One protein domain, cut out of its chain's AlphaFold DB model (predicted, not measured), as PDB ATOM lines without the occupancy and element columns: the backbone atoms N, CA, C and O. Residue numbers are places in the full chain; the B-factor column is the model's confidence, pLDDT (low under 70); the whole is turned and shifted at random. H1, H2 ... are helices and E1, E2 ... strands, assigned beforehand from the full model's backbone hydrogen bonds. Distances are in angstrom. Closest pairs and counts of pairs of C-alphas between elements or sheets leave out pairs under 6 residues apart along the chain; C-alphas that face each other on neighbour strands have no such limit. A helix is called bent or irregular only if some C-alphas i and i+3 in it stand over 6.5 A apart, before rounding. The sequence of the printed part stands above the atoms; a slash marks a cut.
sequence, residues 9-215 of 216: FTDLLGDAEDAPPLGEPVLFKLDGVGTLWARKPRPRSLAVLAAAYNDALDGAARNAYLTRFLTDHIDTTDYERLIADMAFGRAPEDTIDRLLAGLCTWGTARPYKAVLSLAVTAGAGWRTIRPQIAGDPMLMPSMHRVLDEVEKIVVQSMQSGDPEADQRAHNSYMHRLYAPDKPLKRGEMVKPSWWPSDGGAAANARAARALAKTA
ATOM      1  N   PHE A   9      21.965  22.502   1.964       91.44
ATOM      2  CA  PHE A   9      23.111  22.069   1.155       91.44
ATOM      3  C   PHE A   9      22.851  22.217  -0.344       91.44
ATOM      4  O   PHE A   9      23.729  22.673  -1.069       91.44
ATOM      5  N   THR A  10      21.651  21.853  -0.801       92.75
ATOM      6  CA  THR A  10      21.267  21.980  -2.211       92.75
ATOM      7  C   THR A  10      21.234  23.441  -2.648       92.75
ATOM      8  O   THR A  10      21.701  23.748  -3.737       92.75
ATOM      9  N   ASP A  11      20.743  24.349  -1.799       95.31
ATOM     10  CA  ASP A  11      20.710  25.778  -2.130       95.31
ATOM     11  C   ASP A  11      22.125  26.372  -2.149       95.31
ATOM     12  O   ASP A  11      22.444  27.161  -3.031       95.31
ATOM     13  N   LEU A  12      22.994  25.957  -1.218       96.94
ATOM     14  CA  LEU A  12      24.398  26.375  -1.203       96.94
ATOM     15  C   LEU A  12      25.148  25.883  -2.449       96.94
ATOM     16  O   LEU A  12      25.959  26.621  -3.004       96.94
ATOM     17  N   LEU A  13      24.892  24.647  -2.887       96.06
ATOM     18  CA  LEU A  13      25.460  24.111  -4.126       96.06
ATOM     19  C   LEU A  13      24.957  24.882  -5.350       96.06
ATOM     20  O   LEU A  13      25.785  25.255  -6.174       96.06
ATOM     21  N   GLY A  14      23.656  25.181  -5.423       96.94
ATOM     22  CA  GLY A  14      23.080  25.993  -6.500       96.94
ATOM     23  C   GLY A  14      23.697  27.392  -6.571       96.94
ATOM     24  O   GLY A  14      24.213  27.782  -7.610       96.94
ATOM     25  N   ASP A  15      23.770  28.110  -5.445       97.38
ATOM     26  CA  ASP A  15      24.407  29.436  -5.407       97.38
ATOM     27  C   ASP A  15      25.901  29.371  -5.811       97.38
ATOM     28  O   ASP A  15      26.439  30.294  -6.422       97.38
ATOM     29  N   ALA A  16      26.598  28.274  -5.489       97.25
ATOM     30  CA  ALA A  16      28.002  28.080  -5.850       97.25
ATOM     31  C   ALA A  16      28.230  27.737  -7.333       97.25
ATOM     32  O   ALA A  16      29.358  27.890  -7.818       97.25
ATOM     33  N   GLU A  17      27.209  27.263  -8.050       96.25
ATOM     34  CA  GLU A  17      27.271  27.047  -9.501       96.25
ATOM     35  C   GLU A  17      27.323  28.383 -10.248       96.25
ATOM     36  O   GLU A  17      28.153  28.531 -11.150       96.25
ATOM     37  N   ASP A  18      26.550  29.367  -9.786       96.06
ATOM     38  CA  ASP A  18      26.487  30.725 -10.346       96.06
ATOM     39  C   ASP A  18      27.651  31.631  -9.896       96.06
ATOM     40  O   ASP A  18      27.880  32.712 -10.447       96.06
ATOM     41  N   ALA A  19      28.414  31.202  -8.889       96.38
ATOM     42  CA  ALA A  19      29.527  31.965  -8.344       96.38
ATOM     43  C   ALA A  19      30.694  32.117  -9.348       96.38
ATOM     44  O   ALA A  19      30.961  31.208 -10.146       96.38
ATOM     45  N   PRO A  20      31.492  33.206  -9.257       95.81
ATOM     46  CA  PRO A  20      32.681  33.388 -10.084       95.81
ATOM     47  C   PRO A  20      33.634  32.182 -10.030       95.81
ATOM     48  O   PRO A  20      33.704  31.487  -9.008       95.81
ATOM     49  N   PRO A  21      34.416  31.922 -11.090       94.56
ATOM     50  CA  PRO A  21      35.409  30.856 -11.065       94.56
ATOM     51  C   PRO A  21      36.468  31.102  -9.979       94.56
ATOM     52  O   PRO A  21      36.617  32.208  -9.436       94.56
ATOM     53  N   LEU A  22      37.223  30.051  -9.654       95.00
ATOM     54  CA  LEU A  22      38.416  30.192  -8.821       95.00
ATOM     55  C   LEU A  22      39.428  31.134  -9.491       95.00
ATOM     56  O   LEU A  22      39.404  31.333 -10.702       95.00
ATOM     57  N   GLY A  23      40.277  31.762  -8.678       93.50
ATOM     58  CA  GLY A  23      41.317  32.655  -9.189       93.50
ATOM     59  C   GLY A  23      42.439  31.905  -9.904       93.50
ATOM     60  O   GLY A  23      42.456  30.675  -9.945       93.50
ATOM     61  N   GLU A  24      43.407  32.660 -10.412       95.06
ATOM     62  CA  GLU A  24      44.604  32.081 -11.019       95.06
ATOM     63  C   GLU A  24      45.406  31.240 -10.012       95.06
ATOM     64  O   GLU A  24      45.465  31.591  -8.823       95.06
ATOM     65  N   PRO A  25      46.034  30.139 -10.462       96.88
ATOM     66  CA  PRO A  25      46.985  29.400  -9.650       96.88
ATOM     67  C   PRO A  25      48.166  30.278  -9.234       96.88
ATOM     68  O   PRO A  25      48.701  31.059 -10.019       96.88
ATOM     69  N   VAL A  26      48.617  30.096  -8.001       97.00
ATOM     70  CA  VAL A  26      49.844  30.688  -7.469       97.00
ATOM     71  C   VAL A  26      50.674  29.608  -6.790       97.00
ATOM     72  O   VAL A  26      50.149  28.568  -6.386       97.00
ATOM     73  N   LEU A  27      51.975  29.853  -6.641       97.44
ATOM     74  CA  LEU A  27      52.837  28.955  -5.882       97.44
ATOM     75  C   LEU A  27      52.398  28.926  -4.415       97.44
ATOM     76  O   LEU A  27      52.419  29.939  -3.714       97.44
ATOM     77  N   PHE A  28      52.018  27.742  -3.959       97.00
ATOM     78  CA  PHE A  28      51.602  27.446  -2.602       97.00
ATOM     79  C   PHE A  28      52.608  26.489  -1.976       97.00
ATOM     80  O   PHE A  28      52.785  25.355  -2.421       97.00
ATOM     81  N   LYS A  29      53.306  26.973  -0.948       96.69
ATOM     82  CA  LYS A  29      54.260  26.178  -0.181       96.69
ATOM     83  C   LYS A  29      53.548  25.552   1.013       96.69
ATOM     84  O   LYS A  29      52.949  26.267   1.812       96.69
ATOM     85  N   LEU A  30      53.682  24.239   1.148       94.00
ATOM     86  CA  LEU A  30      53.097  23.455   2.222       94.00
ATOM     87  C   LEU A  30      54.161  22.603   2.917       94.00
ATOM     88  O   LEU A  30      54.874  21.814   2.288       94.00
ATOM     89  N   ASP A  31      54.256  22.750   4.234       89.75
ATOM     90  CA  ASP A  31      55.269  22.067   5.031       89.75
ATOM     91  C   ASP A  31      55.082  20.542   5.014       89.75
ATOM     92  O   ASP A  31      54.005  20.003   5.276       89.75
ATOM     93  N   GLY A  32      56.167  19.831   4.699       87.44
ATOM     94  CA  GLY A  32      56.177  18.373   4.553       87.44
ATOM     95  C   GLY A  32      55.635  17.845   3.218       87.44
ATOM     96  O   GLY A  32      55.759  16.652   2.976       87.44
ATOM     97  N   VAL A  33      55.089  18.707   2.351       91.88
ATOM     98  CA  VAL A  33      54.577  18.328   1.017       91.88
ATOM     99  C   VAL A  33      55.395  18.971  -0.108       91.88
ATOM    100  O   VAL A  33      55.678  18.330  -1.117       91.88
ATOM    101  N   GLY A  34      55.826  20.223   0.067       93.38
ATOM    102  CA  GLY A  34      56.612  20.967  -0.917       93.38
ATOM    103  C   GLY A  34      55.857  22.159  -1.499       93.38
ATOM    104  O   GLY A  34      54.976  22.723  -0.856       93.38
ATOM    105  N   THR A  35      56.246  22.586  -2.699       96.31
ATOM    106  CA  THR A  35      55.578  23.687  -3.413       96.31
ATOM    107  C   THR A  35      54.722  23.113  -4.532       96.31
ATOM    108  O   THR A  35      55.180  22.219  -5.239       96.31
ATOM    109  N   LEU A  36      53.504  23.627  -4.677       96.44
ATOM    110  CA  LEU A  36      52.555  23.256  -5.725       96.44
ATOM    111  C   LEU A  36      51.886  24.501  -6.313       96.44
ATOM    112  O   LEU A  36      51.805  25.540  -5.653       96.44
ATOM    113  N   TRP A  37      51.381  24.404  -7.535       97.75
ATOM    114  CA  TRP A  37      50.480  25.403  -8.098       97.75
ATOM    115  C   TRP A  37      49.074  25.188  -7.550       97.75
ATOM    116  O   TRP A  37      48.449  24.154  -7.793       97.75
ATOM    117  N   ALA A  38      48.576  26.173  -6.801       97.94
ATOM    118  CA  ALA A  38      47.275  26.083  -6.162       97.94
ATOM    119  C   ALA A  38      46.459  27.372  -6.261       97.94
ATOM    120  O   ALA A  38      46.991  28.475  -6.369       97.94
ATOM    121  N   ARG A  39      45.140  27.236  -6.168       97.75
ATOM    122  CA  ARG A  39      44.179  28.339  -6.128       97.75
ATOM    123  C   ARG A  39      43.698  28.532  -4.700       97.75
ATOM    124  O   ARG A  39      43.384  27.571  -4.001       97.75
ATOM    125  N   LYS A  40      43.589  29.785  -4.265       96.75
ATOM    126  CA  LYS A  40      43.028  30.102  -2.948       96.75
ATOM    127  C   LYS A  40      41.522  29.788  -2.919       96.75
ATOM    128  O   LYS A  40      40.826  30.213  -3.847       96.75
ATOM    129  N   PRO A  41      40.992  29.138  -1.863       97.62
ATOM    130  CA  PRO A  41      39.558  28.885  -1.758       97.62
ATOM    131  C   PRO A  41      38.710  30.161  -1.811       97.62
ATOM    132  O   PRO A  41      38.925  31.127  -1.067       97.62
ATOM    133  N   ARG A  42      37.706  30.141  -2.687       97.44
ATOM    134  CA  ARG A  42      36.702  31.203  -2.857       97.44
ATOM    135  C   ARG A  42      35.363  30.765  -2.261       97.44
ATOM    136  O   ARG A  42      35.227  29.596  -1.911       97.44
ATOM    137  N   PRO A  43      34.365  31.656  -2.134       97.94
ATOM    138  CA  PRO A  43      33.060  31.289  -1.586       97.94
ATOM    139  C   PRO A  43      32.448  30.011  -2.173       97.94
ATOM    140  O   PRO A  43      31.984  29.176  -1.410       97.94
ATOM    141  N   ARG A  44      32.559  29.771  -3.486       97.56
ATOM    142  CA  ARG A  44      32.073  28.524  -4.112       97.56
ATOM    143  C   ARG A  44      32.685  27.244  -3.532       97.56
ATOM    144  O   ARG A  44      32.033  26.204  -3.485       97.56
ATOM    145  N   SER A  45      33.935  27.316  -3.070       98.12
ATOM    146  CA  SER A  45      34.649  26.192  -2.461       98.12
ATOM    147  C   SER A  45      33.981  25.745  -1.159       98.12
ATOM    148  O   SER A  45      34.088  24.577  -0.795       98.12
ATOM    149  N   LEU A  46      33.247  26.649  -0.494       97.94
ATOM    150  CA  LEU A  46      32.456  26.357   0.699       97.94
ATOM    151  C   LEU A  46      31.428  25.261   0.435       97.94
ATOM    152  O   LEU A  46      31.270  24.377   1.266       97.94
ATOM    153  N   ALA A  47      30.747  25.310  -0.712       97.12
ATOM    154  CA  ALA A  47      29.693  24.364  -1.053       97.12
ATOM    155  C   ALA A  47      30.248  22.954  -1.260       97.12
ATOM    156  O   ALA A  47      29.742  21.990  -0.689       97.12
ATOM    157  N   VAL A  48      31.341  22.852  -2.023       97.31
ATOM    158  CA  VAL A  48      32.040  21.585  -2.279       97.31
ATOM    159  C   VAL A  48      32.588  21.008  -0.973       97.31
ATOM    160  O   VAL A  48      32.400  19.826  -0.697       97.31
ATOM    161  N   LEU A  49      33.201  21.848  -0.131       97.06
ATOM    162  CA  LEU A  49      33.736  21.427   1.161       97.06
ATOM    163  C   LEU A  49      32.623  20.997   2.126       97.06
ATOM    164  O   LEU A  49      32.719  19.944   2.745       97.06
ATOM    165  N   ALA A  50      31.536  21.761   2.226       95.25
ATOM    166  CA  ALA A  50      30.392  21.408   3.061       95.25
ATOM    167  C   ALA A  50      29.774  20.070   2.624       95.25
ATOM    168  O   ALA A  50      29.472  19.231   3.470       95.25
ATOM    169  N   ALA A  51      29.641  19.839   1.314       94.31
ATOM    170  CA  ALA A  51      29.144  18.580   0.765       94.31
ATOM    171  C   ALA A  51      30.099  17.401   1.031       94.31
ATOM    172  O   ALA A  51      29.639  16.327   1.415       94.31
ATOM    173  N   ALA A  52      31.417  17.599   0.926       93.38
ATOM    174  CA  ALA A  52      32.418  16.574   1.251       93.38
ATOM    175  C   ALA A  52      32.305  16.060   2.698       93.38
ATOM    176  O   ALA A  52      32.641  14.911   2.981       93.38
ATOM    177  N   TYR A  53      31.776  16.888   3.601       92.12
ATOM    178  CA  TYR A  53      31.583  16.575   5.017       92.12
ATOM    179  C   TYR A  53      30.105  16.432   5.420       92.12
ATOM    180  O   TYR A  53      29.787  16.395   6.610       92.12
ATOM    181  N   ASN A  54      29.196  16.312   4.449       87.88
ATOM    182  CA  ASN A  54      27.773  16.102   4.698       87.88
ATOM    183  C   ASN A  54      27.503  14.642   5.102       87.88
ATOM    184  O   ASN A  54      27.765  13.710   4.343       87.88
ATOM    185  N   ASP A  55      26.955  14.427   6.296       86.56
ATOM    186  CA  ASP A  55      26.690  13.089   6.828       86.56
ATOM    187  C   ASP A  55      25.455  12.406   6.228       86.56
ATOM    188  O   ASP A  55      25.333  11.187   6.335       86.56
ATOM    189  N   ALA A  56      24.598  13.163   5.541       85.75
ATOM    190  CA  ALA A  56      23.489  12.627   4.760       85.75
ATOM    191  C   ALA A  56      23.939  11.995   3.430       85.75
ATOM    192  O   ALA A  56      23.163  11.268   2.811       85.75
ATOM    193  N   LEU A  57      25.168  12.273   2.978       83.81
ATOM    194  CA  LEU A  57      25.753  11.651   1.794       83.81
ATOM    195  C   LEU A  57      26.495  10.364   2.162       83.81
ATOM    196  O   LEU A  57      27.122  10.258   3.223       83.81
ATOM    197  N   ASP A  58      26.464   9.392   1.252       91.00
ATOM    198  CA  ASP A  58      27.259   8.180   1.398       91.00
ATOM    199  C   ASP A  58      28.770   8.463   1.262       91.00
ATOM    200  O   ASP A  58      29.218   9.551   0.883       91.00
ATOM    201  N   GLY A  59      29.584   7.466   1.618       88.31
ATOM    202  CA  GLY A  59      31.040   7.600   1.579       88.31
ATOM    203  C   GLY A  59      31.591   7.893   0.180       88.31
ATOM    204  O   GLY A  59      32.550   8.652   0.063       88.31
ATOM    205  N   ALA A  60      30.981   7.340  -0.870       91.38
ATOM    206  CA  ALA A  60      31.437   7.535  -2.241       91.38
ATOM    207  C   ALA A  60      31.175   8.973  -2.708       91.38
ATOM    208  O   ALA A  60      32.080   9.628  -3.223       91.38
ATOM    209  N   ALA A  61      29.975   9.496  -2.456       90.44
ATOM    210  CA  ALA A  61      29.599  10.868  -2.764       90.44
ATOM    211  C   ALA A  61      30.465  11.878  -1.996       90.44
ATOM    212  O   ALA A  61      30.973  12.829  -2.592       90.44
ATOM    213  N   ARG A  62      30.715  11.650  -0.698       91.69
ATOM    214  CA  ARG A  62      31.635  12.491   0.088       91.69
ATOM    215  C   ARG A  62      33.050  12.501  -0.488       91.69
ATOM    216  O   ARG A  62      33.623  13.573  -0.669       91.69
ATOM    217  N   ASN A  63      33.589  11.331  -0.826       90.06
ATOM    218  CA  ASN A  63      34.916  11.219  -1.435       90.06
ATOM    219  C   ASN A  63      34.983  11.902  -2.808       90.06
ATOM    220  O   ASN A  63      36.006  12.501  -3.139       90.06
ATOM    221  N   ALA A  64      33.900  11.863  -3.592       94.00
ATOM    222  CA  ALA A  64      33.819  12.567  -4.869       94.00
ATOM    223  C   ALA A  64      33.883  14.092  -4.681       94.00
ATOM    224  O   ALA A  64      34.652  14.759  -5.370       94.00
ATOM    225  N   TYR A  65      33.150  14.647  -3.708       96.25
ATOM    226  CA  TYR A  65      33.244  16.072  -3.372       96.25
ATOM    227  C   TYR A  65      34.614  16.456  -2.814       96.25
ATOM    228  O   TYR A  65      35.133  17.515  -3.157       96.25
ATOM    229  N   LEU A  66      35.232  15.599  -1.998       94.38
ATOM    230  CA  LEU A  66      36.577  15.850  -1.490       94.38
ATOM    231  C   LEU A  66      37.615  15.874  -2.619       94.38
ATOM    232  O   LEU A  66      38.432  16.789  -2.695       94.38
ATOM    233  N   THR A  67      37.545  14.895  -3.523       93.69
ATOM    234  CA  THR A  67      38.399  14.838  -4.716       93.69
ATOM    235  C   THR A  67      38.198  16.088  -5.561       93.69
ATOM    236  O   THR A  67      39.175  16.751  -5.889       93.69
ATOM    237  N   ARG A  68      36.938  16.469  -5.821       95.75
ATOM    238  CA  ARG A  68      36.596  17.705  -6.534       95.75
ATOM    239  C   ARG A  68      37.208  18.933  -5.867       95.75
ATOM    240  O   ARG A  68      37.793  19.759  -6.554       95.75
ATOM    241  N   PHE A  69      37.116  19.049  -4.540       97.25
ATOM    242  CA  PHE A  69      37.738  20.154  -3.812       97.25
ATOM    243  C   PHE A  69      39.245  20.206  -4.083       97.25
ATOM    244  O   PHE A  69      39.757  21.262  -4.433       97.25
ATOM    245  N   LEU A  70      39.960  19.087  -3.978       95.75
ATOM    246  CA  LEU A  70      41.401  19.061  -4.237       95.75
ATOM    247  C   LEU A  70      41.727  19.419  -5.694       95.75
ATOM    248  O   LEU A  70      42.565  20.286  -5.930       95.75
ATOM    249  N   THR A  71      41.034  18.820  -6.663       95.12
ATOM    250  CA  THR A  71      41.298  19.039  -8.094       95.12
ATOM    251  C   THR A  71      40.901  20.429  -8.582       95.12
ATOM    252  O   THR A  71      41.520  20.950  -9.502       95.12
ATOM    253  N   ASP A  72      39.903  21.069  -7.966       96.62
ATOM    254  CA  ASP A  72      39.556  22.458  -8.281       96.62
ATOM    255  C   ASP A  72      40.693  23.412  -7.851       96.62
ATOM    256  O   ASP A  72      40.976  24.422  -8.508       96.62
ATOM    257  N   HIS A  73      41.382  23.088  -6.750       97.94
ATOM    258  CA  HIS A  73      42.356  23.977  -6.113       97.94
ATOM    259  C   HIS A  73      43.810  23.670  -6.449       97.94
ATOM    260  O   HIS A  73      44.649  24.508  -6.143       97.94
ATOM    261  N   ILE A  74      44.129  22.535  -7.058       97.19
ATOM    262  CA  ILE A  74      45.506  22.126  -7.357       97.19
ATOM    263  C   ILE A  74      45.615  21.836  -8.846       97.19
ATOM    264  O   ILE A  74      44.673  21.330  -9.453       97.19
ATOM    265  N   ASP A  75      46.757  22.165  -9.446       94.50
ATOM    266  CA  ASP A  75      47.036  21.738 -10.815       94.50
ATOM    267  C   ASP A  75      46.998  20.206 -10.948       94.50
ATOM    268  O   ASP A  75      47.499  19.478 -10.089       94.50
ATOM    269  N   THR A  76      46.421  19.700 -12.040       91.44
ATOM    270  CA  THR A  76      46.289  18.254 -12.272       91.44
ATOM    271  C   THR A  76      47.644  17.548 -12.257       91.44
ATOM    272  O   THR A  76      47.763  16.480 -11.661       91.44
ATOM    273  N   THR A  77      48.685  18.174 -12.813       94.38
ATOM    274  CA  THR A  77      50.045  17.617 -12.829       94.38
ATOM    275  C   THR A  77      50.608  17.488 -11.415       94.38
ATOM    276  O   THR A  77      51.214  16.473 -11.072       94.38
ATOM    277  N   ASP A  78      50.394  18.503 -10.571       95.12
ATOM    278  CA  ASP A  78      50.835  18.465  -9.176       95.12
ATOM    279  C   ASP A  78      50.058  17.425  -8.369       95.12
ATOM    280  O   ASP A  78      50.653  16.703  -7.569       95.12
ATOM    281  N   TYR A  79      48.750  17.301  -8.599       93.19
ATOM    282  CA  TYR A  79      47.933  16.291  -7.936       93.19
ATOM    283  C   TYR A  79      48.392  14.868  -8.290       93.19
ATOM    284  O   TYR A  79      48.662  14.068  -7.395       93.19
ATOM    285  N   GLU A  80      48.562  14.561  -9.578       92.50
ATOM    286  CA  GLU A  80      49.046  13.253 -10.042       92.50
ATOM    287  C   GLU A  80      50.445  12.931  -9.511       92.50
ATOM    288  O   GLU A  80      50.698  11.813  -9.047       92.50
ATOM    289  N   ARG A  81      51.345  13.923  -9.508       94.56
ATOM    290  CA  ARG A  81      52.684  13.785  -8.931       94.56
ATOM    291  C   ARG A  81      52.620  13.425  -7.449       94.56
ATOM    292  O   ARG A  81      53.330  12.513  -7.033       94.56
ATOM    293  N   LEU A  82      51.778  14.097  -6.660       93.50
ATOM    294  CA  LEU A  82      51.630  13.805  -5.230       93.50
ATOM    295  C   LEU A  82      51.116  12.382  -4.990       93.50
ATOM    296  O   LEU A  82      51.662  11.678  -4.142       93.50
ATOM    297  N   ILE A  83      50.126  11.929  -5.763       91.06
ATOM    298  CA  ILE A  83      49.620  10.552  -5.672       91.06
ATOM    299  C   ILE A  83      50.720   9.537  -6.013       91.06
ATOM    300  O   ILE A  83      50.898   8.553  -5.289       91.06
ATOM    301  N   ALA A  84      51.498   9.781  -7.069       92.50
ATOM    302  CA  ALA A  84      52.627   8.928  -7.423       92.50
ATOM    303  C   ALA A  84      53.698   8.921  -6.320       92.50
ATOM    304  O   ALA A  84      54.188   7.859  -5.939       92.50
ATOM    305  N   ASP A  85      54.048  10.085  -5.770       93.62
ATOM    306  CA  ASP A  85      55.038  10.194  -4.700       93.62
ATOM    307  C   ASP A  85      54.592   9.454  -3.432       93.62
ATOM    308  O   ASP A  85      55.415   8.791  -2.803       93.62
ATOM    309  N   MET A  86      53.299   9.472  -3.094       92.44
ATOM    310  CA  MET A  86      52.751   8.645  -2.013       92.44
ATOM    311  C   MET A  86      52.871   7.147  -2.325       92.44
ATOM    312  O   MET A  86      53.335   6.381  -1.483       92.44
ATOM    313  N   ALA A  87      52.519   6.719  -3.543       91.62
ATOM    314  CA  ALA A  87      52.588   5.312  -3.950       91.62
ATOM    315  C   ALA A  87      54.022   4.749  -3.942       91.62
ATOM    316  O   ALA A  87      54.232   3.578  -3.628       91.62
ATOM    317  N   PHE A  88      55.017   5.584  -4.253       94.94
ATOM    318  CA  PHE A  88      56.436   5.218  -4.226       94.94
ATOM    319  C   PHE A  88      57.124   5.496  -2.878       94.94
ATOM    320  O   PHE A  88      58.346   5.368  -2.790       94.94
ATOM    321  N   GLY A  89      56.383   5.899  -1.838       91.69
ATOM    322  CA  GLY A  89      56.942   6.204  -0.515       91.69
ATOM    323  C   GLY A  89      57.892   7.409  -0.495       91.69
ATOM    324  O   GLY A  89      58.732   7.523   0.396       91.69
ATOM    325  N   ARG A  90      57.792   8.297  -1.491       93.56
ATOM    326  CA  ARG A  90      58.553   9.553  -1.596       93.56
ATOM    327  C   ARG A  90      57.868  10.723  -0.893       93.56
ATOM    328  O   ARG A  90      58.520  11.730  -0.632       93.56
ATOM    329  N   ALA A  91      56.581  10.587  -0.582       90.62
ATOM    330  CA  ALA A  91      55.812  11.539   0.208       90.62
ATOM    331  C   ALA A  91      55.222  10.866   1.464       90.62
ATOM    332  O   ALA A  91      54.986   9.655   1.451       90.62
ATOM    333  N   PRO A  92      54.969  11.624   2.547       89.06
ATOM    334  CA  PRO A  92      54.278  11.114   3.731       89.06
ATOM    335  C   PRO A  92      52.892  10.523   3.422       89.06
ATOM    336  O   PRO A  92      52.183  11.017   2.543       89.06
ATOM    337  N   GLU A  93      52.459   9.520   4.192       87.38
ATOM    338  CA  GLU A  93      51.124   8.904   4.050       87.38
ATOM    339  C   GLU A  93      49.977   9.906   4.280       87.38
ATOM    340  O   GLU A  93      48.919   9.795   3.667       87.38
ATOM    341  N   ASP A  94      50.204  10.925   5.111       88.06
ATOM    342  CA  ASP A  94      49.244  11.983   5.447       88.06
ATOM    343  C   ASP A  94      49.301  13.185   4.479       88.06
ATOM    344  O   ASP A  94      48.780  14.257   4.783       88.06
ATOM    345  N   THR A  95      49.923  13.041   3.302       89.62
ATOM    346  CA  THR A  95      50.088  14.137   2.324       89.62
ATOM    347  C   THR A  95      48.758  14.758   1.896       89.62
ATOM    348  O   THR A  95      48.651  15.984   1.855       89.62
ATOM    349  N   ILE A  96      47.730  13.947   1.620       91.19
ATOM    350  CA  ILE A  96      46.403  14.458   1.236       91.19
ATOM    351  C   ILE A  96      45.735  15.203   2.395       91.19
ATOM    352  O   ILE A  96      45.174  16.277   2.181       91.19
ATOM    353  N   ASP A  97      45.861  14.699   3.623       89.94
ATOM    354  CA  ASP A  97      45.315  15.361   4.812       89.94
ATOM    355  C   ASP A  97      46.006  16.707   5.068       89.94
ATOM    356  O   ASP A  97      45.342  17.716   5.317       89.94
ATOM    357  N   ARG A  98      47.340  16.758   4.936       93.00
ATOM    358  CA  ARG A  98      48.126  18.001   5.020       93.00
ATOM    359  C   ARG A  98      47.709  19.000   3.954       93.00
ATOM    360  O   ARG A  98      47.572  20.185   4.246       93.00
ATOM    361  N   LEU A  99      47.523  18.528   2.727       94.44
ATOM    362  CA  LEU A  99      47.140  19.344   1.584       94.44
ATOM    363  C   LEU A  99      45.757  19.951   1.765       94.44
ATOM    364  O   LEU A  99      45.581  21.160   1.613       94.44
ATOM    365  N   LEU A 100      44.800  19.129   2.172       95.44
ATOM    366  CA  LEU A 100      43.450  19.555   2.474       95.44
ATOM    367  C   LEU A 100      43.423  20.574   3.620       95.44
ATOM    368  O   LEU A 100      42.800  21.628   3.481       95.44
ATOM    369  N   ALA A 101      44.144  20.307   4.712       95.19
ATOM    370  CA  ALA A 101      44.263  21.232   5.834       95.19
ATOM    371  C   ALA A 101      44.922  22.556   5.420       95.19
ATOM    372  O   ALA A 101      44.419  23.628   5.763       95.19
ATOM    373  N   GLY A 102      46.007  22.495   4.645       96.25
ATOM    374  CA  GLY A 102      46.729  23.663   4.145       96.25
ATOM    375  C   GLY A 102      45.867  24.540   3.238       96.25
ATOM    376  O   GLY A 102      45.784  25.747   3.455       96.25
ATOM    377  N   LEU A 103      45.164  23.941   2.273       97.44
ATOM    378  CA  LEU A 103      44.236  24.660   1.398       97.44
ATOM    379  C   LEU A 103      43.089  25.275   2.193       97.44
ATOM    380  O   LEU A 103      42.811  26.466   2.059       97.44
ATOM    381  N   CYS A 104      42.451  24.486   3.061       97.19
ATOM    382  CA  CYS A 104      41.331  24.945   3.872       97.19
ATOM    383  C   CYS A 104      41.718  26.051   4.848       97.19
ATOM    384  O   CYS A 104      40.840  26.791   5.253       97.19
ATOM    385  N   THR A 105      42.980  26.177   5.253       97.31
ATOM    386  CA  THR A 105      43.433  27.226   6.185       97.31
ATOM    387  C   THR A 105      44.203  28.349   5.489       97.31
ATOM    388  O   THR A 105      44.752  29.242   6.141       97.31
ATOM    389  N   TRP A 106      44.218  28.369   4.153       97.25
ATOM    390  CA  TRP A 106      45.024  29.317   3.400       97.25
ATOM    391  C   TRP A 106      44.572  30.769   3.597       97.25
ATOM    392  O   TRP A 106      43.586  31.260   3.035       97.25
ATOM    393  N   GLY A 107      45.395  31.515   4.334       94.06
ATOM    394  CA  GLY A 107      45.190  32.937   4.585       94.06
ATOM    395  C   GLY A 107      44.234  33.201   5.743       94.06
ATOM    396  O   GLY A 107      43.627  34.270   5.784       94.06
ATOM    397  N   THR A 108      44.099  32.242   6.659       96.19
ATOM    398  CA  THR A 108      43.416  32.409   7.941       96.19
ATOM    399  C   THR A 108      44.248  31.820   9.081       96.19
ATOM    400  O   THR A 108      45.062  30.929   8.870       96.19
ATOM    401  N   ALA A 109      44.034  32.317  10.299       94.62
ATOM    402  CA  ALA A 109      44.581  31.727  11.521       94.62
ATOM    403  C   ALA A 109      43.654  30.654  12.125       94.62
ATOM    404  O   ALA A 109      43.983  30.052  13.147       94.62
ATOM    405  N   ARG A 110      42.473  30.428  11.530       94.06
ATOM    406  CA  ARG A 110      41.526  29.414  12.007       94.06
ATOM    407  C   ARG A 110      42.155  28.019  11.887       94.06
ATOM    408  O   ARG A 110      42.709  27.702  10.835       94.06
ATOM    409  N   PRO A 111      42.023  27.155  12.908       94.50
ATOM    410  CA  PRO A 111      42.433  25.767  12.788       94.50
ATOM    411  C   PRO A 111      41.549  25.049  11.767       94.50
ATOM    412  O   PRO A 111      40.372  25.378  11.594       94.50
ATOM    413  N   TYR A 112      42.103  24.020  11.131       93.44
ATOM    414  CA  TYR A 112      41.431  23.260  10.076       93.44
ATOM    415  C   TYR A 112      40.035  22.762  10.490       93.44
ATOM    416  O   TYR A 112      39.047  22.937   9.777       93.44
ATOM    417  N   LYS A 113      39.921  22.242  11.711       90.75
ATOM    418  CA  LYS A 113      38.657  21.792  12.300       90.75
ATOM    419  C   LYS A 113      37.595  22.897  12.419       90.75
ATOM    420  O   LYS A 113      36.415  22.606  12.215       90.75
ATOM    421  N   ALA A 114      37.979  24.140  12.723       92.81
ATOM    422  CA  ALA A 114      37.031  25.254  12.771       92.81
ATOM    423  C   ALA A 114      36.488  25.559  11.370       92.81
ATOM    424  O   ALA A 114      35.284  25.745  11.211       92.81
ATOM    425  N   VAL A 115      37.355  25.530  10.351       96.56
ATOM    426  CA  VAL A 115      36.958  25.723   8.948       96.56
ATOM    427  C   VAL A 115      35.931  24.674   8.525       96.56
ATOM    428  O   VAL A 115      34.869  25.040   8.029       96.56
ATOM    429  N   LEU A 116      36.201  23.391   8.779       95.12
ATOM    430  CA  LEU A 116      35.272  22.309   8.438       95.12
ATOM    431  C   LEU A 116      33.936  22.425   9.178       95.12
ATOM    432  O   LEU A 116      32.875  22.308   8.569       95.12
ATOM    433  N   SER A 117      33.982  22.700  10.482       91.00
ATOM    434  CA  SER A 117      32.774  22.823  11.305       91.00
ATOM    435  C   SER A 117      31.879  23.966  10.822       91.00
ATOM    436  O   SER A 117      30.661  23.808  10.712       91.00
ATOM    437  N   LEU A 118      32.476  25.115  10.498       95.75
ATOM    438  CA  LEU A 118      31.750  26.266   9.970       95.75
ATOM    439  C   LEU A 118      31.245  26.010   8.546       95.75
ATOM    440  O   LEU A 118      30.130  26.416   8.236       95.75
ATOM    441  N   ALA A 119      31.993  25.282   7.712       96.75
ATOM    442  CA  ALA A 119      31.542  24.895   6.377       96.75
ATOM    443  C   ALA A 119      30.297  24.000   6.420       96.75
ATOM    444  O   ALA A 119      29.305  24.286   5.752       96.75
ATOM    445  N   VAL A 120      30.301  22.967   7.266       94.00
ATOM    446  CA  VAL A 120      29.132  22.095   7.469       94.00
ATOM    447  C   VAL A 120      27.961  22.875   8.066       94.00
ATOM    448  O   VAL A 120      26.824  22.687   7.641       94.00
ATOM    449  N   THR A 121      28.224  23.790   9.006       91.69
ATOM    450  CA  THR A 121      27.187  24.665   9.582       91.69
ATOM    451  C   THR A 121      26.556  25.556   8.514       91.69
ATOM    452  O   THR A 121      25.330  25.652   8.444       91.69
ATOM    453  N   ALA A 122      27.377  26.157   7.647       94.50
ATOM    454  CA  ALA A 122      26.917  26.960   6.522       94.50
ATOM    455  C   ALA A 122      26.072  26.127   5.552       94.50
ATOM    456  O   ALA A 122      24.979  26.552   5.201       94.50
ATOM    457  N   GLY A 123      26.528  24.929   5.174       92.88
ATOM    458  CA  GLY A 123      25.784  24.037   4.281       92.88
ATOM    459  C   GLY A 123      24.449  23.586   4.863       92.88
ATOM    460  O   GLY A 123      23.414  23.724   4.217       92.88
ATOM    461  N   ALA A 124      24.429  23.119   6.111       90.19
ATOM    462  CA  ALA A 124      23.196  22.671   6.753       90.19
ATOM    463  C   ALA A 124      22.188  23.818   6.935       90.19
ATOM    464  O   ALA A 124      20.991  23.633   6.704       90.19
ATOM    465  N   GLY A 125      22.676  24.998   7.327       89.19
ATOM    466  CA  GLY A 125      21.870  26.168   7.670       89.19
ATOM    467  C   GLY A 125      21.716  27.208   6.562       89.19
ATOM    468  O   GLY A 125      21.244  28.303   6.858       89.19
ATOM    469  N   TRP A 126      22.108  26.916   5.317       94.94
ATOM    470  CA  TRP A 126      22.302  27.950   4.292       94.94
ATOM    471  C   TRP A 126      21.085  28.850   4.072       94.94
ATOM    472  O   TRP A 126      21.225  30.069   4.072       94.94
ATOM    473  N   ARG A 127      19.874  28.280   3.988       91.31
ATOM    474  CA  ARG A 127      18.622  29.051   3.838       91.31
ATOM    475  C   ARG A 127      18.393  30.066   4.957       91.31
ATOM    476  O   ARG A 127      17.839  31.130   4.710       91.31
ATOM    477  N   THR A 128      18.799  29.728   6.176       90.50
ATOM    478  CA  THR A 128      18.642  30.586   7.354       90.50
ATOM    479  C   THR A 128      19.773  31.601   7.451       90.50
ATOM    480  O   THR A 128      19.543  32.746   7.830       90.50
ATOM    481  N   ILE A 129      20.998  31.189   7.123       92.81
ATOM    482  CA  ILE A 129      22.208  31.998   7.290       92.81
ATOM    483  C   ILE A 129      22.353  33.006   6.145       92.81
ATOM    484  O   ILE A 129      22.597  34.180   6.407       92.81
ATOM    485  N   ARG A 130      22.163  32.585   4.887       96.12
ATOM    486  CA  ARG A 130      22.386  33.413   3.691       96.12
ATOM    487  C   ARG A 130      21.679  34.775   3.756       96.12
ATOM    488  O   ARG A 130      22.366  35.763   3.522       96.12
ATOM    489  N   PRO A 131      20.378  34.888   4.103       96.19
ATOM    490  CA  PRO A 131      19.691  36.184   4.126       96.19
ATOM    491  C   PRO A 131      20.203  37.149   5.205       96.19
ATOM    492  O   PRO A 131      19.900  38.336   5.149       96.19
ATOM    493  N   GLN A 132      20.943  36.649   6.199       96.75
ATOM    494  CA  GLN A 132      21.522  37.456   7.278       96.75
ATOM    495  C   GLN A 132      22.923  37.979   6.931       96.75
ATOM    496  O   GLN A 132      23.434  38.869   7.612       96.75
ATOM    497  N   ILE A 133      23.553  37.439   5.884       97.44
ATOM    498  CA  ILE A 133      24.850  37.907   5.402       97.44
ATOM    499  C   ILE A 133      24.636  39.188   4.588       97.44
ATOM    500  O   ILE A 133      23.800  39.240   3.690       97.44
ATOM    501  N   ALA A 134      25.407  40.232   4.889       96.38
ATOM    502  CA  ALA A 134      25.346  41.474   4.131       96.38
ATOM    503  C   ALA A 134      25.920  41.285   2.712       96.38
ATOM    504  O   ALA A 134      27.101  40.973   2.549       96.38
ATOM    505  N   GLY A 135      25.092  41.535   1.694       96.19
ATOM    506  CA  GLY A 135      25.461  41.384   0.284       96.19
ATOM    507  C   GLY A 135      25.394  39.937  -0.208       96.19
ATOM    508  O   GLY A 135      24.782  39.080   0.422       96.19
ATOM    509  N   ASP A 136      26.010  39.667  -1.360       97.38
ATOM    510  CA  ASP A 136      26.080  38.310  -1.903       97.38
ATOM    511  C   ASP A 136      27.299  37.559  -1.326       97.38
ATOM    512  O   ASP A 136      28.442  37.925  -1.640       97.38
ATOM    513  N   PRO A 137      27.104  36.502  -0.510       97.75
ATOM    514  CA  PRO A 137      28.214  35.725   0.028       97.75
ATOM    515  C   PRO A 137      29.070  35.067  -1.062       97.75
ATOM    516  O   PRO A 137      30.266  34.873  -0.844       97.75
ATOM    517  N   MET A 138      28.513  34.756  -2.239       98.00
ATOM    518  CA  MET A 138      29.257  34.131  -3.339       98.00
ATOM    519  C   MET A 138      30.213  35.088  -4.053       98.00
ATOM    520  O   MET A 138      31.164  34.643  -4.700       98.00
ATOM    521  N   LEU A 139      30.022  36.397  -3.870       97.50
ATOM    522  CA  LEU A 139      30.900  37.443  -4.395       97.50
ATOM    523  C   LEU A 139      31.942  37.921  -3.373       97.50
ATOM    524  O   LEU A 139      32.728  38.826  -3.665       97.50
ATOM    525  N   MET A 140      31.991  37.324  -2.177       97.25
ATOM    526  CA  MET A 140      32.981  37.698  -1.172       97.25
ATOM    527  C   MET A 140      34.421  37.359  -1.609       97.25
ATOM    528  O   MET A 140      34.652  36.375  -2.313       97.25
ATOM    529  N   PRO A 141      35.438  38.110  -1.135       95.31
ATOM    530  CA  PRO A 141      36.821  37.931  -1.589       95.31
ATOM    531  C   PRO A 141      37.440  36.559  -1.280       95.31
ATOM    532  O   PRO A 141      38.439  36.177  -1.890       95.31
ATOM    533  N   SER A 142      36.912  35.836  -0.291       96.00
ATOM    534  CA  SER A 142      37.414  34.520   0.101       96.00
ATOM    535  C   SER A 142      36.336  33.680   0.774       96.00
ATOM    536  O   SER A 142      35.404  34.215   1.376       96.00
ATOM    537  N   MET A 143      36.524  32.357   0.752       97.75
ATOM    538  CA  MET A 143      35.709  31.420   1.535       97.75
ATOM    539  C   MET A 143      35.669  31.811   3.022       97.75
ATOM    540  O   MET A 143      34.621  31.772   3.656       97.75
ATOM    541  N   HIS A 144      36.807  32.251   3.569       98.25
ATOM    542  CA  HIS A 144      36.927  32.622   4.979       98.25
ATOM    543  C   HIS A 144      36.067  33.814   5.383       98.25
ATOM    544  O   HIS A 144      35.595  33.829   6.512       98.25
ATOM    545  N   ARG A 145      35.801  34.763   4.479       98.00
ATOM    546  CA  ARG A 145      34.877  35.867   4.775       98.00
ATOM    547  C   ARG A 145      33.443  35.390   4.966       98.00
ATOM    548  O   ARG A 145      32.768  35.875   5.865       98.00
ATOM    549  N   VAL A 146      33.011  34.391   4.197       98.19
ATOM    550  CA  VAL A 146      31.700  33.762   4.407       98.19
ATOM    551  C   VAL A 146      31.670  33.041   5.756       98.19
ATOM    552  O   VAL A 146      30.703  33.167   6.500       98.19
ATOM    553  N   LEU A 147      32.748  32.334   6.108       98.25
ATOM    554  CA  LEU A 147      32.858  31.643   7.396       98.25
ATOM    555  C   LEU A 147      32.868  32.605   8.597       98.25
ATOM    556  O   LEU A 147      32.320  32.253   9.639       98.25
ATOM    557  N   ASP A 148      33.450  33.801   8.455       98.19
ATOM    558  CA  ASP A 148      33.403  34.853   9.480       98.19
ATOM    559  C   ASP A 148      31.949  35.276   9.766       98.19
ATOM    560  O   ASP A 148      31.539  35.345  10.925       98.19
ATOM    561  N   GLU A 149      31.143  35.503   8.722       98.38
ATOM    562  CA  GLU A 149      29.726  35.858   8.891       98.38
ATOM    563  C   GLU A 149      28.898  34.682   9.427       98.38
ATOM    564  O   GLU A 149      28.058  34.879  10.303       98.38
ATOM    565  N   VAL A 150      29.173  33.450   8.983       97.19
ATOM    566  CA  VAL A 150      28.534  32.235   9.524       97.19
ATOM    567  C   VAL A 150      28.781  32.118  11.029       97.19
ATOM    568  O   VAL A 150      27.835  31.930  11.790       97.19
ATOM    569  N   GLU A 151      30.033  32.242  11.476       97.31
ATOM    570  CA  GLU A 151      30.379  32.173  12.898       97.31
ATOM    571  C   GLU A 151      29.675  33.271  13.698       97.31
ATOM    572  O   GLU A 151      29.072  32.989  14.734       97.31
ATOM    573  N   LYS A 152      29.702  34.510  13.201       97.06
ATOM    574  CA  LYS A 152      29.029  35.651  13.827       97.06
ATOM    575  C   LYS A 152      27.529  35.405  13.995       97.06
ATOM    576  O   LYS A 152      27.017  35.604  15.094       97.06
ATOM    577  N   ILE A 153      26.845  34.936  12.951       94.81
ATOM    578  CA  ILE A 153      25.410  34.611  12.991       94.81
ATOM    579  C   ILE A 153      25.140  33.504  14.018       94.81
ATOM    580  O   ILE A 153      24.212  33.603  14.821       94.81
ATOM    581  N   VAL A 154      25.981  32.467  14.051       91.38
ATOM    582  CA  VAL A 154      25.855  31.373  15.023       91.38
ATOM    583  C   VAL A 154      26.026  31.883  16.453       91.38
ATOM    584  O   VAL A 154      25.205  31.560  17.307       91.38
ATOM    585  N   VAL A 155      27.037  32.706  16.727       92.06
ATOM    586  CA  VAL A 155      27.257  33.288  18.062       92.06
ATOM    587  C   VAL A 155      26.100  34.205  18.469       92.06
ATOM    588  O   VAL A 155      25.615  34.105  19.593       92.06
ATOM    589  N   GLN A 156      25.604  35.050  17.560       91.69
ATOM    590  CA  GLN A 156      24.455  35.925  17.822       91.69
ATOM    591  C   GLN A 156      23.189  35.126  18.148       91.69
ATOM    592  O   GLN A 156      22.432  35.503  19.038       91.69
ATOM    593  N   SER A 157      22.991  33.976  17.500       89.00
ATOM    594  CA  SER A 157      21.827  33.119  17.753       89.00
ATOM    595  C   SER A 157      21.790  32.459  19.133       89.00
ATOM    596  O   SER A 157      20.754  31.920  19.518       89.00
ATOM    597  N   MET A 158      22.908  32.463  19.867       88.38
ATOM    598  CA  MET A 158      22.993  31.881  21.209       88.38
ATOM    599  C   MET A 158      22.421  32.798  22.293       88.38
ATOM    600  O   MET A 158      22.369  32.374  23.442       88.38
ATOM    601  N   GLN A 159      22.005  34.018  21.945       88.69
ATOM    602  CA  GLN A 159      21.430  34.975  22.884       88.69
ATOM    603  C   GLN A 159      20.027  34.535  23.318       88.69
ATOM    604  O   GLN A 159      19.087  34.524  22.525       88.69
ATOM    605  N   SER A 160      19.891  34.167  24.589       86.75
ATOM    606  CA  SER A 160      18.638  33.727  25.216       86.75
ATOM    607  C   SER A 160      18.043  34.771  26.165       86.75
ATOM    608  O   SER A 160      16.902  34.623  26.600       86.75
ATOM    609  N   GLY A 161      18.806  35.824  26.481       90.56
ATOM    610  CA  GLY A 161      18.439  36.848  27.462       90.56
ATOM    611  C   GLY A 161      18.916  36.542  28.886       90.56
ATOM    612  O   GLY A 161      18.808  37.412  29.747       90.56
ATOM    613  N   ASP A 162      19.483  35.353  29.130       94.88
ATOM    614  CA  ASP A 162      20.241  35.018  30.340       94.88
ATOM    615  C   ASP A 162      21.752  35.153  30.054       94.88
ATOM    616  O   ASP A 162      22.332  34.281  29.393       94.88
ATOM    617  N   PRO A 163      22.425  36.203  30.572       94.94
ATOM    618  CA  PRO A 163      23.839  36.450  30.299       94.94
ATOM    619  C   PRO A 163      24.761  35.288  30.682       94.94
ATOM    620  O   PRO A 163      25.770  35.055  30.014       94.94
ATOM    621  N   GLU A 164      24.442  34.541  31.743       94.62
ATOM    622  CA  GLU A 164      25.284  33.423  32.158       94.62
ATOM    623  C   GLU A 164      25.128  32.220  31.228       94.62
ATOM    624  O   GLU A 164      26.116  31.560  30.886       94.62
ATOM    625  N   ALA A 165      23.894  31.908  30.823       91.31
ATOM    626  CA  ALA A 165      23.634  30.837  29.868       91.31
ATOM    627  C   ALA A 165      24.272  31.142  28.508       91.31
ATOM    628  O   ALA A 165      24.943  30.270  27.948       91.31
ATOM    629  N   ASP A 166      24.148  32.384  28.041       90.56
ATOM    630  CA  ASP A 166      24.705  32.854  26.772       90.56
ATOM    631  C   ASP A 166      26.238  32.758  26.782       90.56
ATOM    632  O   ASP A 166      26.842  32.190  25.866       90.56
ATOM    633  N   GLN A 167      26.886  33.207  27.865       93.50
ATOM    634  CA  GLN A 167      28.341  33.113  28.008       93.50
ATOM    635  C   GLN A 167      28.825  31.656  28.063       93.50
ATOM    636  O   GLN A 167      29.845  31.319  27.451       93.50
ATOM    637  N   ARG A 168      28.109  30.766  28.767       92.44
ATOM    638  CA  ARG A 168      28.433  29.328  28.802       92.44
ATOM    639  C   ARG A 168      28.297  28.689  27.419       92.44
ATOM    640  O   ARG A 168      29.181  27.925  27.019       92.44
ATOM    641  N   ALA A 169      27.227  29.000  26.687       87.06
ATOM    642  CA  ALA A 169      26.991  28.490  25.339       87.06
ATOM    643  C   ALA A 169      28.079  28.959  24.364       87.06
ATOM    644  O   ALA A 169      28.675  28.131  23.666       87.06
ATOM    645  N   HIS A 170      28.405  30.251  24.397       90.19
ATOM    646  CA  HIS A 170      29.470  30.845  23.597       90.19
ATOM    647  C   HIS A 170      30.834  30.207  23.900       90.19
ATOM    648  O   HIS A 170      31.488  29.701  22.988       90.19
ATOM    649  N   ASN A 171      31.240  30.127  25.173       91.50
ATOM    650  CA  ASN A 171      32.519  29.517  25.560       91.50
ATOM    651  C   ASN A 171      32.606  28.048  25.128       91.50
ATOM    652  O   ASN A 171      33.636  27.607  24.619       91.50
ATOM    653  N   SER A 172      31.519  27.289  25.291       90.69
ATOM    654  CA  SER A 172      31.440  25.895  24.850       90.69
ATOM    655  C   SER A 172      31.565  25.764  23.329       90.69
ATOM    656  O   SER A 172      32.258  24.878  22.828       90.69
ATOM    657  N   TYR A 173      30.929  26.654  22.566       89.75
ATOM    658  CA  TYR A 173      31.056  26.691  21.111       89.75
ATOM    659  C   TYR A 173      32.480  27.037  20.661       89.75
ATOM    660  O   TYR A 173      33.067  26.281  19.885       89.75
ATOM    661  N   MET A 174      33.074  28.098  21.210       92.94
ATOM    662  CA  MET A 174      34.437  28.514  20.868       92.94
ATOM    663  C   MET A 174      35.464  27.452  21.253       92.94
ATOM    664  O   MET A 174      36.343  27.126  20.459       92.94
ATOM    665  N   HIS A 175      35.319  26.826  22.423       90.50
ATOM    666  CA  HIS A 175      36.169  25.706  22.811       90.50
ATOM    667  C   HIS A 175      36.031  24.536  21.825       90.50
ATOM    668  O   HIS A 175      37.026  23.942  21.417       90.50
ATOM    669  N   ARG A 176      34.815  24.214  21.370       87.94
ATOM    670  CA  ARG A 176      34.623  23.160  20.365       87.94
ATOM    671  C   ARG A 176      35.274  23.489  19.027       87.94
ATOM    672  O   ARG A 176      35.818  22.570  18.432       87.94
ATOM    673  N   LEU A 177      35.252  24.737  18.569       87.81
ATOM    674  CA  LEU A 177      35.884  25.125  17.303       87.81
ATOM    675  C   LEU A 177      37.413  25.207  17.400       87.81
ATOM    676  O   LEU A 177      38.106  24.702  16.518       87.81
ATOM    677  N   TYR A 178      37.931  25.812  18.469       91.69
ATOM    678  CA  TYR A 178      39.318  26.282  18.535       91.69
ATOM    679  C   TYR A 178      40.210  25.547  19.527       91.69
ATOM    680  O   TYR A 178      41.419  25.776  19.510       91.69
ATOM    681  N   ALA A 179      39.668  24.679  20.387       87.06
ATOM    682  CA  ALA A 179      40.526  23.919  21.288       87.06
ATOM    683  C   ALA A 179      41.529  23.081  20.475       87.06
ATOM    684  O   ALA A 179      41.109  22.462  19.482       87.06
ATOM    685  N   PRO A 180      42.809  23.039  20.904       79.69
ATOM    686  CA  PRO A 180      43.836  22.231  20.265       79.69
ATOM    687  C   PRO A 180      43.348  20.800  20.086       79.69
ATOM    688  O   PRO A 180      42.762  20.211  21.002       79.69
ATOM    689  N   ASP A 181      43.590  20.233  18.910       68.56
ATOM    690  CA  ASP A 181      43.344  18.814  18.717       68.56
ATOM    691  C   ASP A 181      44.300  18.019  19.615       68.56
ATOM    692  O   ASP A 181      45.470  18.372  19.790       68.56
ATOM    693  N   LYS A 182      43.792  16.952  20.240       58.53
ATOM    694  CA  LYS A 182      44.657  16.029  20.982       58.53
ATOM    695  C   LYS A 182      45.658  15.415  19.989       58.53
ATOM    696  O   LYS A 182      45.240  15.066  18.884       58.53
ATOM    697  N   PRO A 183      46.944  15.255  20.352       47.56
ATOM    698  CA  PRO A 183      47.911  14.605  19.476       47.56
ATOM    699  C   PRO A 183      47.448  13.181  19.150       47.56
ATOM    700  O   PRO A 183      46.989  12.446  20.028       47.56
ATOM    701  N   LEU A 184      47.547  12.819  17.877       41.22
ATOM    702  CA  LEU A 184      47.017  11.576  17.320       41.22
ATOM    703  C   LEU A 184      48.005  10.433  17.532       41.22
ATOM    704  O   LEU A 184      49.219  10.640  17.459       41.22
ATOM    705  N   LYS A 185      47.510   9.217  17.782       37.41
ATOM    706  CA  LYS A 185      48.374   8.032  17.848       37.41
ATOM    707  C   LYS A 185      48.671   7.521  16.435       37.41
ATOM    708  O   LYS A 185      47.845   7.605  15.532       37.41
ATOM    709  N   ARG A 186      49.876   6.981  16.235       29.31
ATOM    710  CA  ARG A 186      50.340   6.440  14.945       29.31
ATOM    711  C   ARG A 186      49.409   5.314  14.465       29.31
ATOM    712  O   ARG A 186      49.179   4.374  15.219       29.31
ATOM    713  N   GLY A 187      48.912   5.402  13.228       28.56
ATOM    714  CA  GLY A 187      47.986   4.422  12.632       28.56
ATOM    715  C   GLY A 187      46.505   4.650  12.960       28.56
ATOM    716  O   GLY A 187      45.653   3.882  12.521       28.56
ATOM    717  N   GLU A 188      46.180   5.699  13.716       29.89
ATOM    718  CA  GLU A 188      44.807   6.099  13.999       29.89
ATOM    719  C   GLU A 188      44.352   7.076  12.907       29.89
ATOM    720  O   GLU A 188      44.882   8.181  12.786       29.89
ATOM    721  N   MET A 189      43.384   6.669  12.078       32.72
ATOM    722  CA  MET A 189      42.736   7.603  11.160       32.72
ATOM    723  C   MET A 189      42.043   8.670  12.007       32.72
ATOM    724  O   MET A 189      41.178   8.357  12.831       32.72
ATOM    725  N   VAL A 190      42.440   9.925  11.818       38.50
ATOM    726  CA  VAL A 190      41.912  11.066  12.561       38.50
ATOM    727  C   VAL A 190      40.465  11.272  12.160       38.50
ATOM    728  O   VAL A 190      40.164  12.000  11.222       38.50
ATOM    729  N   LYS A 191      39.539  10.643  12.875       39.03
ATOM    730  CA  LYS A 191      38.173  11.148  12.933       39.03
ATOM    731  C   LYS A 191      38.245  12.393  13.815       39.03
ATOM    732  O   LYS A 191      38.603  12.261  14.988       39.03
ATOM    733  N   PRO A 192      37.996  13.601  13.281       40.81
ATOM    734  CA  PRO A 192      38.042  14.806  14.094       40.81
ATOM    735  C   PRO A 192      37.156  14.659  15.334       40.81
ATOM    736  O   PRO A 192      36.159  13.951  15.299       40.81
ATOM    737  N   SER A 193      37.466  15.335  16.437       37.19
ATOM    738  CA  SER A 193      36.688  15.205  17.690       37.19
ATOM    739  C   SER A 193      35.200  15.603  17.579       37.19
ATOM    740  O   SER A 193      34.418  15.319  18.482       37.19
ATOM    741  N   TRP A 194      34.810  16.253  16.479       41.78
ATOM    742  CA  TRP A 194      33.434  16.591  16.090       41.78
ATOM    743  C   TRP A 194      32.813  15.600  15.092       41.78
ATOM    744  O   TRP A 194      31.630  15.709  14.774       41.78
ATOM    745  N   TRP A 195      33.597  14.647  14.586       37.81
ATOM    746  CA  TRP A 195      33.125  13.550  13.760       37.81
ATOM    747  C   TRP A 195      32.236  12.659  14.627       37.81
ATOM    748  O   TRP A 195      32.701  12.152  15.653       37.81
ATOM    749  N   PRO A 196      30.965  12.463  14.261       40.69
ATOM    750  CA  PRO A 196      30.063  11.683  15.082       40.69
ATOM    751  C   PRO A 196      30.563  10.241  15.139       40.69
ATOM    752  O   PRO A 196      30.636   9.559  14.115       40.69
ATOM    753  N   SER A 197      30.889   9.769  16.339       42.91
ATOM    754  CA  SER A 197      30.782   8.349  16.650       42.91
ATOM    755  C   SER A 197      29.284   8.049  16.680       42.91
ATOM    756  O   SER A 197      28.633   8.244  17.699       42.91
ATOM    757  N   ASP A 198      28.742   7.718  15.510       36.66
ATOM    758  CA  ASP A 198      27.378   7.238  15.299       36.66
ATOM    759  C   ASP A 198      26.278   8.272  15.673       36.66
ATOM    760  O   ASP A 198      25.794   8.326  16.800       36.66
ATOM    761  N   GLY A 199      25.847   9.114  14.709       39.41
ATOM    762  CA  GLY A 199      24.588   9.898  14.824       39.41
ATOM    763  C   GLY A 199      24.624  11.431  14.631       39.41
ATOM    764  O   GLY A 199      23.783  12.134  15.196       39.41
ATOM    765  N   GLY A 200      25.557  11.977  13.839       36.53
ATOM    766  CA  GLY A 200      25.817  13.427  13.676       36.53
ATOM    767  C   GLY A 200      24.644  14.313  13.291       36.53
ATOM    768  O   GLY A 200      24.502  15.421  13.823       36.53
ATOM    769  N   ALA A 201      23.760  13.793  12.448       41.28
ATOM    770  CA  ALA A 201      22.578  14.492  11.983       41.28
ATOM    771  C   ALA A 201      21.728  15.007  13.153       41.28
ATOM    772  O   ALA A 201      21.178  16.100  13.084       41.28
ATOM    773  N   ALA A 202      21.685  14.289  14.281       40.06
ATOM    774  CA  ALA A 202      20.892  14.679  15.445       40.06
ATOM    775  C   ALA A 202      21.493  15.838  16.264       40.06
ATOM    776  O   ALA A 202      20.758  16.516  16.987       40.06
ATOM    777  N   ALA A 203      22.809  16.064  16.201       40.59
ATOM    778  CA  ALA A 203      23.477  17.176  16.882       40.59
ATOM    779  C   ALA A 203      23.456  18.446  16.017       40.59
ATOM    780  O   ALA A 203      23.132  19.525  16.517       40.59
ATOM    781  N   ASN A 204      23.678  18.294  14.709       41.59
ATOM    782  CA  ASN A 204      23.563  19.381  13.736       41.59
ATOM    783  C   ASN A 204      22.106  19.842  13.583       41.59
ATOM    784  O   ASN A 204      21.843  21.041  13.619       41.59
ATOM    785  N   ALA A 205      21.141  18.913  13.566       42.47
ATOM    786  CA  ALA A 205      19.719  19.250  13.641       42.47
ATOM    787  C   ALA A 205      19.362  19.946  14.961       42.47
ATOM    788  O   ALA A 205      18.507  20.819  14.976       42.47
ATOM    789  N   ARG A 206      20.016  19.624  16.088       44.81
ATOM    790  CA  ARG A 206      19.792  20.340  17.359       44.81
ATOM    791  C   ARG A 206      20.321  21.774  17.329       44.81
ATOM    792  O   ARG A 206      19.628  22.660  17.818       44.81
ATOM    793  N   ALA A 207      21.489  22.010  16.735       40.81
ATOM    794  CA  ALA A 207      22.021  23.358  16.535       40.81
ATOM    795  C   ALA A 207      21.152  24.170  15.555       40.81
ATOM    796  O   ALA A 207      20.776  25.298  15.863       40.81
ATOM    797  N   ALA A 208      20.727  23.564  14.441       41.84
ATOM    798  CA  ALA A 208      19.782  24.169  13.501       41.84
ATOM    799  C   ALA A 208      18.407  24.453  14.143       41.84
ATOM    800  O   ALA A 208      17.817  25.504  13.908       41.84
ATOM    801  N   ARG A 209      17.917  23.575  15.030       46.69
ATOM    802  CA  ARG A 209      16.686  23.788  15.817       46.69
ATOM    803  C   ARG A 209      16.816  24.897  16.854       46.69
ATOM    804  O   ARG A 209      15.817  25.547  17.148       46.69
ATOM    805  N   ALA A 210      17.999  25.093  17.432       44.69
ATOM    806  CA  ALA A 210      18.258  26.218  18.326       44.69
ATOM    807  C   ALA A 210      18.209  27.544  17.546       44.69
ATOM    808  O   ALA A 210      17.491  28.451  17.954       44.69
ATOM    809  N   LEU A 211      18.838  27.586  16.367       36.22
ATOM    810  CA  LEU A 211      18.793  28.706  15.418       36.22
ATOM    811  C   LEU A 211      17.369  29.019  14.910       36.22
ATOM    812  O   LEU A 211      16.998  30.177  14.765       36.22
ATOM    813  N   ALA A 212      16.543  28.000  14.657       36.12
ATOM    814  CA  ALA A 212      15.166  28.185  14.186       36.12
ATOM    815  C   ALA A 212      14.188  28.661  15.281       36.12
ATOM    816  O   ALA A 212      13.106  29.158  14.964       36.12
ATOM    817  N   LYS A 213      14.531  28.492  16.566       39.56
ATOM    818  CA  LYS A 213      13.700  28.930  17.700       39.56
ATOM    819  C   LYS A 213      13.895  30.401  18.065       39.56
ATOM    820  O   LYS A 213      12.971  30.977  18.618       39.56
ATOM    821  N   THR A 214      15.049  30.984  17.753       35.00
ATOM    822  CA  THR A 214      15.362  32.403  17.996       35.00
ATOM    823  C   THR A 214      14.910  33.333  16.864       35.00
ATOM    824  O   THR A 214      14.933  34.545  17.031       35.00
ATOM    825  N   ALA A 215      14.451  32.785  15.733       33.91
ATOM    826  CA  ALA A 215      13.934  33.534  14.581       33.91
ATOM    827  C   ALA A 215      12.397  33.743  14.595       33.91
ATOM    828  O   ALA A 215      11.798  33.981  13.544       33.91
TER     829      ALA A 215
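What this domain is: This is residues 9 to 215 of the 216 residues of the protein "Gp35" of Mycolicibacterium canariasense (UniProt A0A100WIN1). A core of crossing helices has H6 in its middle, with H2 and H8 packed on it and H1 and H7 beside them. Toward one end of the long axis a small two-stranded hairpin, E1 and E2, sits with H4 and H5, while H9 and H10 reach toward the other end; residues 183 to 188 stick out as a loop. The printed part has 207 residues with ten named helices and two named strands, in the order H1 E1 E2 H2 H3 H4 H5 H6 H7 H8 H9 H10; the antiparallel sheet has the order E1 - E2. The class is mostly helix, and the whole is compact, with a radius of gyration of the C-alphas of 17.6 A and spans of 58 by 41 by 31 A.

How they stand to each other: E1, residues 26 to 30, and E2, residues 34 to 38, form an antiparallel hairpin at 145 degrees; N 28 and O 36 are 2.8 A apart and N 36 and O 28 are 2.9 A apart, both within hydrogen-bond range. The closest C-alphas of E1 and H5, residues 95 to 104, are those of Leu 30 and Gly 102, 6.7 A apart. Those of E2 and H4, residues 76 to 87, are Leu 36 and Asp 78, 6.1 A apart. H4 touches no helix. H5 touches H6, residues 112 to 124, with Ala 101 and Tyr 112 closest at 5.5 A. H6 is the hub, touching six helices. H2, residues 43 to 52, touches it about perpendicular at 90 degrees, closest at Ala 50 and Val 120, 4.6 A. H2 and H3, residues 59 to 73, form a helical hairpin at a shallow tilt of 28 degrees, closest at Ala 52 and Arg 62, 4.3 A. H1, residues 9 to 18, touches H2 at a steep tilt of 37 degrees, only just beyond shallow, with Ala 16 and Arg 44 closest at 4.4 A. H8, residues 143 to 156, touches H6 at 73 degrees, only just about perpendicular, closest at Leu 118 and Leu 147, 6.1 A. H7, residues 126 to 132, only just touches H8, with 3 pairs of C-alphas within 8 A, closest at Ile 129 and Val 150, 6.7 A. H9, residues 163 to 178, touches H6 with residues 177 to 178 alone, closest at Ala 114 and Leu 177, 4.7 A. H10, residues 201 to 213, only just touches H6, with 3 pairs within 8 A, closest at Thr 121 and Asn 204, 7.6 A. H9 and H10 are apart. Every O i to N i+4 pair is within hydrogen-bond range in H3, H4, H5, H6, H8, H9 and H10; the counts are 5 of 6 in H1, 4 of 6 in H2 and 1 of 3 in H7, where 2 of 4 O i to N i+3 pairs are within range.

Where its parts are: H1 begins at C-alpha 9, (23.111, 22.069, 1.155). From first to last C-alpha, E1 measures 12.5 A and E2 11.9 A. H9 is the longest helix at 21.9 A, followed by H3 at 21.3 A, H8 at 20.3 A and H6 at 18.5 A. H6 begins at (41.431, 23.260, 10.076). H7 is only just irregular: C-alphas 128 and 131 are 6.55 A apart. H10, 17.9 A long, ends at C-alpha 213, (13.700, 28.930, 17.700).

The domain as a whole: The two C-alphas farthest apart are those of Phe 88 and Gly 161, at 58.7 A. The printed part has no cut. The link from H9 to H10, residues 179 to 200, is long. The mean pLDDT of the printed part is 84.8; residues 181 to 215 are under 70, and H10 has a mean of 41.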